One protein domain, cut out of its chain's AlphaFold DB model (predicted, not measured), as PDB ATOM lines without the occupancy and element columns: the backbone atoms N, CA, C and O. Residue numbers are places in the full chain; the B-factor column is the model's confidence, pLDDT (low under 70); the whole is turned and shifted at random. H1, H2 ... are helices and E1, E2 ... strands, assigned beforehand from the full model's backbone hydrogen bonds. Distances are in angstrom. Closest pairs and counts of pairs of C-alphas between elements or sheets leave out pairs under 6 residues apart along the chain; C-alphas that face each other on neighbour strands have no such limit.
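This is residues 332 to 370 and 377 to 392 of the 1120 residues of the protein "Zn(2)-C6 fungal-type domain-containing protein" of Ustilago bromivora (UniProt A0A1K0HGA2). With little regular structure, the printed part has a short antiparallel sheet, E1 and E2, in its middle, small helices H1 and H3 towards one end and H2 towards the other. Of 55 printed residues, 21 are in named elements, ordered H1, E1, H2, E2, H3; the class is mixed. The whole is loose, with a radius of gyration of the C-alphas of 12.8 A, and spans 36 by 20 by 13 A.

H1, residues 337 to 341, and H3, residues 386 to 390, only just touch, with 3 C-alpha pairs within 8 A; the closest C-alphas, of Glu 338 and Cys 388, are 7.1 A apart. E1, residues 349 to 351, and E2, residues 380 to 383, are antiparallel at 155 degrees; N 351 and O 380, 3.1 A apart, are within hydrogen-bond range. H2, residues 359 to 362, is apart from H1 and H3. In H1 and H3 every O i to N i+4 pair is within range; H2 is too short for one.

H1 begins at C-alpha 337 (62.341, 115.922, 92.631); E2 is 8.9 A long; H3 ends at C-alpha 390 (53.495, 119.202, 80.848).

Residues 371 to 376 are cut out, a gap of 15.1 A between C-alphas. Residues 332 to 333 have pLDDT under 70.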
ATOM      1  N   ILE A 332      55.106 121.880 101.803       52.47
ATOM      2  CA  ILE A 332      56.404 122.235 101.197       52.47
ATOM      3  C   ILE A 332      57.337 121.010 101.087       52.47
ATOM      4  O   ILE A 332      58.185 120.969 100.198       52.47
ATOM      5  N   SER A 333      57.170 119.979 101.928       62.66
ATOM      6  CA  SER A 333      58.018 118.773 101.899       62.66
ATOM      7  C   SER A 333      57.588 117.709 100.879       62.66
ATOM      8  O   SER A 333      58.382 116.816 100.584       62.66
ATOM      9  N   ARG A 334      56.378 117.807 100.304       84.50
ATOM     10  CA  ARG A 334      55.831 116.850  99.317       84.50
ATOM     11  C   ARG A 334      56.100 117.219  97.849       84.50
ATOM     12  O   ARG A 334      55.443 116.695  96.961       84.50
ATOM     13  N   ALA A 335      57.031 118.128  97.553       92.94
ATOM     14  CA  ALA A 335      57.374 118.453  96.166       92.94
ATOM     15  C   ALA A 335      58.205 117.337  95.507       92.94
ATOM     16  O   ALA A 335      59.208 116.912  96.077       92.94
ATOM     17  N   CYS A 336      57.819 116.913  94.297       95.31
ATOM     18  CA  CYS A 336      58.588 115.965  93.483       95.31
ATOM     19  C   CYS A 336      59.985 116.506  93.132       95.31
ATOM     20  O   CYS A 336      60.193 117.724  93.068       95.31
ATOM     21  N   ASP A 337      60.929 115.603  92.861       94.25
ATOM     22  CA  ASP A 337      62.341 115.922  92.631       94.25
ATOM     23  C   ASP A 337      62.532 116.936  91.499       94.25
ATOM     24  O   ASP A 337      63.361 117.838  91.609       94.25
ATOM     25  N   GLU A 338      61.732 116.841  90.438       94.12
ATOM     26  CA  GLU A 338      61.863 117.707  89.267       94.12
ATOM     27  C   GLU A 338      61.320 119.123  89.510       94.12
ATOM     28  O   GLU A 338      62.000 120.108  89.216       94.12
ATOM     29  N   CYS A 339      60.151 119.268  90.151       95.44
ATOM     30  CA  CYS A 339      59.688 120.583  90.613       95.44
ATOM     31  C   CYS A 339      60.658 121.196  91.629       95.44
ATOM     32  O   CYS A 339      60.900 122.402  91.601       95.44
ATOM     33  N   ARG A 340      61.249 120.368  92.498       92.75
ATOM     34  CA  ARG A 340      62.230 120.791  93.502       92.75
ATOM     35  C   ARG A 340      63.520 121.307  92.859       92.75
ATOM     36  O   ARG A 340      63.993 122.369  93.257       92.75
ATOM     37  N   ARG A 341      64.046 120.614  91.838       93.00
ATOM     38  CA  ARG A 341      65.187 121.061  91.011       93.00
ATOM     39  C   ARG A 341      64.883 122.387  90.309       93.00
ATOM     40  O   ARG A 341      65.673 123.320  90.410       93.00
ATOM     41  N   ARG A 342      63.710 122.494  89.674       91.31
ATOM     42  CA  ARG A 342      63.251 123.703  88.960       91.31
ATOM     43  C   ARG A 342      62.754 124.831  89.884       91.31
ATOM     44  O   ARG A 342      62.377 125.884  89.385       91.31
ATOM     45  N   LYS A 343      62.726 124.623  91.209       93.00
ATOM     46  CA  LYS A 343      62.150 125.534  92.226       93.00
ATOM     47  C   LYS A 343      60.684 125.944  91.961       93.00
ATOM     48  O   LYS A 343      60.234 126.976  92.454       93.00
ATOM     49  N   THR A 344      59.918 125.145  91.215       92.56
ATOM     50  CA  THR A 344      58.514 125.435  90.873       92.56
ATOM     51  C   THR A 344      57.535 124.842  91.889       92.56
ATOM     52  O   THR A 344      57.831 123.862  92.577       92.56
ATOM     53  N   ARG A 345      56.326 125.420  91.990       92.56
ATOM     54  CA  ARG A 345      55.249 124.855  92.822       92.56
ATOM     55  C   ARG A 345      54.872 123.465  92.304       92.56
ATOM     56  O   ARG A 345      54.552 123.312  91.130       92.56
ATOM     57  N   CYS A 346      54.878 122.470  93.185       95.50
ATOM     58  CA  CYS A 346      54.479 121.104  92.861       95.50
ATOM     59  C   CYS A 346      53.046 120.833  93.337       95.50
ATOM     60  O   CYS A 346      52.697 121.186  94.462       95.50
ATOM     61  N   ASN A 347      52.241 120.176  92.502       94.69
ATOM     62  CA  ASN A 347      50.890 119.707  92.831       94.69
ATOM     63  C   ASN A 347      50.750 118.181  92.664       94.69
ATOM     64  O   ASN A 347      49.713 117.695  92.224       94.69
ATOM     65  N   ILE A 348      51.819 117.433  92.949       94.81
ATOM     66  CA  ILE A 348      51.802 115.965  92.954       94.81
ATOM     67  C   ILE A 348      50.761 115.438  93.951       94.81
ATOM     68  O   ILE A 348      50.637 115.972  95.057       94.81
ATOM     69  N   VAL A 349      50.045 114.379  93.572       93.75
ATOM     70  CA  VAL A 349      49.211 113.605  94.498       93.75
ATOM     71  C   VAL A 349      49.926 112.289  94.762       93.75
ATOM     72  O   VAL A 349      50.211 111.526  93.841       93.75
ATOM     73  N   GLY A 350      50.246 112.038  96.024       91.81
ATOM     74  CA  GLY A 350      50.922 110.824  96.451       91.81
ATOM     75  C   GLY A 350      50.712 110.575  97.935       91.81
ATOM     76  O   GLY A 350      50.519 111.519  98.711       91.81
ATOM     77  N   ALA A 351      50.733 109.298  98.295       91.75
ATOM     78  CA  ALA A 351      50.531 108.805  99.648       91.75
ATOM     79  C   ALA A 351      51.771 108.024 100.095       91.75
ATOM     80  O   ALA A 351      52.463 107.418  99.273       91.75
ATOM     81  N   PHE A 352      52.052 108.033 101.393       92.44
ATOM     82  CA  PHE A 352      53.072 107.167 101.987       92.44
ATOM     83  C   PHE A 352      52.441 105.880 102.545       92.44
ATOM     84  O   PHE A 352      51.261 105.902 102.906       92.44
ATOM     85  N   PRO A 353      53.202 104.779 102.687       89.75
ATOM     86  CA  PRO A 353      52.776 103.625 103.477       89.75
ATOM     87  C   PRO A 353      52.286 104.061 104.864       89.75
ATOM     88  O   PRO A 353      52.956 104.840 105.540       89.75
ATOM     89  N   GLY A 354      51.097 103.600 105.258       87.25
ATOM     90  CA  GLY A 354      50.413 104.002 106.489       87.25
ATOM     91  C   GLY A 354      49.532 105.257 106.379       87.25
ATOM     92  O   GLY A 354      48.731 105.496 107.279       87.25
ATOM     93  N   GLU A 355      49.586 106.040 105.290       89.75
ATOM     94  CA  GLU A 355      48.547 107.050 105.018       89.75
ATOM     95  C   GLU A 355      47.295 106.405 104.389       89.75
ATOM     96  O   GLU A 355      47.418 105.480 103.571       89.75
ATOM     97  N   PRO A 356      46.079 106.894 104.713       82.94
ATOM     98  CA  PRO A 356      44.853 106.462 104.049       82.94
ATOM     99  C   PRO A 356      44.882 106.889 102.574       82.94
ATOM    100  O   PRO A 356      45.041 108.069 102.261       82.94
ATOM    101  N   GLY A 357      44.744 105.918 101.671       82.12
ATOM    102  CA  GLY A 357      44.899 106.105 100.222       82.12
ATOM    103  C   GLY A 357      46.143 105.437  99.622       82.12
ATOM    104  O   GLY A 357      46.234 105.330  98.402       82.12
ATOM    105  N   HIS A 358      47.084 104.946 100.437       88.88
ATOM    106  CA  HIS A 358      48.169 104.088  99.952       88.88
ATOM    107  C   HIS A 358      47.706 102.617  99.891       88.88
ATOM    108  O   HIS A 358      47.131 102.138 100.873       88.88
ATOM    109  N   PRO A 359      47.961 101.861  98.801       86.56
ATOM    110  CA  PRO A 359      47.405 100.518  98.616       86.56
ATOM    111  C   PRO A 359      47.825  99.536  99.714       86.56
ATOM    112  O   PRO A 359      46.978  98.812 100.214       86.56
ATOM    113  N   LEU A 360      49.079  99.570 100.186       87.31
ATOM    114  CA  LEU A 360      49.502  98.708 101.303       87.31
ATOM    115  C   LEU A 360      48.761  99.003 102.623       87.31
ATOM    116  O   LEU A 360      48.617  98.101 103.440       87.31
ATOM    117  N   THR A 361      48.271 100.233 102.826       87.31
ATOM    118  CA  THR A 361      47.427 100.580 103.984       87.31
ATOM    119  C   THR A 361      45.998 100.071 103.787       87.31
ATOM    120  O   THR A 361      45.377  99.583 104.724       87.31
ATOM    121  N   ILE A 362      45.476 100.166 102.557       89.00
ATOM    122  CA  ILE A 362      44.124  99.711 102.190       89.00
ATOM    123  C   ILE A 362      44.020  98.180 102.277       89.00
ATOM    124  O   ILE A 362      43.047  97.666 102.817       89.00
ATOM    125  N   SER A 363      45.044  97.456 101.821       90.69
ATOM    126  CA  SER A 363      45.131  95.991 101.908       90.69
ATOM    127  C   SER A 363      45.534  95.468 103.297       90.69
ATOM    128  O   SER A 363      45.832  94.285 103.429       90.69
ATOM    129  N   GLY A 364      45.631  96.327 104.321       89.88
ATOM    130  CA  GLY A 364      46.012  95.946 105.691       89.88
ATOM    131  C   GLY A 364      47.469  95.496 105.887       89.88
ATOM    132  O   GLY A 364      47.869  95.218 107.014       89.88
ATOM    133  N   ALA A 365      48.282  95.456 104.827       89.44
ATOM    134  CA  ALA A 365      49.680  95.018 104.861       89.44
ATOM    135  C   ALA A 365      50.618  95.988 105.610       89.44
ATOM    136  O   ALA A 365      51.710  95.603 106.023       89.44
ATOM    137  N   VAL A 366      50.205  97.247 105.783       89.75
ATOM    138  CA  VAL A 366      50.878  98.251 106.618       89.75
ATOM    139  C   VAL A 366      49.828  98.911 107.521       89.75
ATOM    140  O   VAL A 366      48.866  99.470 106.989       89.75
ATOM    141  N   PRO A 367      49.988  98.891 108.860       88.50
ATOM    142  CA  PRO A 367      49.067  99.569 109.770       88.50
ATOM    143  C   PRO A 367      48.946 101.077 109.481       88.50
ATOM    144  O   PRO A 367      49.924 101.693 109.039       88.50
ATOM    145  N   PRO A 368      47.788 101.707 109.761       89.81
ATOM    146  CA  PRO A 368      47.656 103.160 109.712       89.81
ATOM    147  C   PRO A 368      48.716 103.849 110.582       89.81
ATOM    148  O   PRO A 368      48.943 103.455 111.725       89.81
ATOM    149  N   LEU A 369      49.362 104.889 110.049       87.69
ATOM    150  CA  LEU A 369      50.367 105.657 110.784       87.69
ATOM    151  C   LEU A 369      49.727 106.410 111.953       87.69
ATOM    152  O   LEU A 369      48.799 107.198 111.758       87.69
ATOM    153  N   GLU A 370      50.278 106.230 113.153       88.44
ATOM    154  CA  GLU A 370      49.882 107.030 114.307       88.44
ATOM    155  C   GLU A 370      50.135 108.529 114.068       88.44
ATOM    156  O   GLU A 370      51.148 108.915 113.464       88.44
ATOM    157  N   GLY A 377      59.418 104.656 104.107       86.06
ATOM    158  CA  GLY A 377      59.133 104.142 102.764       86.06
ATOM    159  C   GLY A 377      59.130 105.236 101.694       86.06
ATOM    160  O   GLY A 377      59.245 106.429 101.996       86.06
ATOM    161  N   GLU A 378      59.030 104.819 100.436       87.00
ATOM    162  CA  GLU A 378      58.897 105.726  99.293       87.00
ATOM    163  C   GLU A 378      57.443 106.206  99.143       87.00
ATOM    164  O   GLU A 378      56.509 105.557  99.609       87.00
ATOM    165  N   MET A 379      57.240 107.376  98.529       89.69
ATOM    166  CA  MET A 379      55.898 107.928  98.321       89.69
ATOM    167  C   MET A 379      55.323 107.390  97.011       89.69
ATOM    168  O   MET A 379      55.832 107.735  95.944       89.69
ATOM    169  N   LEU A 380      54.243 106.607  97.069       91.19
ATOM    170  CA  LEU A 380      53.558 106.163  95.859       91.19
ATOM    171  C   LEU A 380      52.856 107.349  95.192       91.19
ATOM    172  O   LEU A 380      52.092 108.087  95.822       91.19
ATOM    173  N   ILE A 381      53.116 107.527  93.900       92.94
ATOM    174  CA  ILE A 381      52.653 108.676  93.120       92.94
ATOM    175  C   ILE A 381      51.341 108.306  92.433       92.94
ATOM    176  O   ILE A 381      51.326 107.787  91.323       92.94
ATOM    177  N   LEU A 382      50.232 108.590  93.120       92.25
ATOM    178  CA  LEU A 382      48.872 108.354  92.627       92.25
ATOM    179  C   LEU A 382      48.521 109.255  91.431       92.25
ATOM    180  O   LEU A 382      47.734 108.868  90.572       92.25
ATOM    181  N   GLN A 383      49.103 110.459  91.357       95.06
ATOM    182  CA  GLN A 383      48.991 111.327  90.186       95.06
ATOM    183  C   GLN A 383      50.267 112.164  89.982       95.06
ATOM    184  O   GLN A 383      50.662 112.906  90.892       95.06
ATOM    185  N   PRO A 384      50.902 112.121  88.791       95.75
ATOM    186  CA  PRO A 384      52.034 112.987  88.477       95.75
ATOM    187  C   PRO A 384      51.599 114.459  88.450       95.75
ATOM    188  O   PRO A 384      50.508 114.795  87.985       95.75
ATOM    189  N   CYS A 385      52.461 115.359  88.931       96.25
ATOM    190  CA  CYS A 385      52.133 116.784  88.975       96.25
ATOM    191  C   CYS A 385      51.974 117.386  87.567       96.25
ATOM    192  O   CYS A 385      52.572 116.916  86.593       96.25
ATOM    193  N   ILE A 386      51.215 118.483  87.466       95.75
ATOM    194  CA  ILE A 386      50.932 119.164  86.192       95.75
ATOM    195  C   ILE A 386      52.224 119.574  85.478       95.75
ATOM    196  O   ILE A 386      52.292 119.460  84.260       95.75
ATOM    197  N   ASN A 387      53.253 119.999  86.215       94.88
ATOM    198  CA  ASN A 387      54.512 120.459  85.627       94.88
ATOM    199  C   ASN A 387      55.336 119.314  85.022       94.88
ATOM    200  O   ASN A 387      55.820 119.457  83.906       94.88
ATOM    201  N   CYS A 388      55.448 118.173  85.713       96.38
ATOM    202  CA  CYS A 388      56.097 116.973  85.174       96.38
ATOM    203  C   CYS A 388      55.342 116.434  83.955       96.38
ATOM    204  O   CYS A 388      55.961 116.161  82.930       96.38
ATOM    205  N   ARG A 389      54.004 116.372  84.037       97.00
ATOM    206  CA  ARG A 389      53.133 115.947  82.931       97.00
ATOM    207  C   ARG A 389      53.249 116.870  81.712       97.00
ATOM    208  O   ARG A 389      53.361 116.377  80.602       97.00
ATOM    209  N   ARG A 390      53.283 118.195  81.912       95.38
ATOM    210  CA  ARG A 390      53.495 119.202  80.848       95.38
ATOM    211  C   ARG A 390      54.906 119.204  80.254       95.38
ATOM    212  O   ARG A 390      55.105 119.836  79.225       95.38
ATOM    213  N   SER A 391      55.884 118.578  80.906       92.69
ATOM    214  CA  SER A 391      57.252 118.481  80.385       92.69
ATOM    215  C   SER A 391      57.672 117.061  80.018       92.69
ATOM    216  O   SER A 391      58.864 116.855  79.830       92.69
ATOM    217  N   GLU A 392      56.739 116.104  80.002       94.75
ATOM    218  CA  GLU A 392      56.982 114.690  79.667       94.75
ATOM    219  C   GLU A 392      58.122 114.041  80.487       94.75
ATOM    220  O   GLU A 392      58.793 113.113  80.047       94.75
TER     221      GLU A 392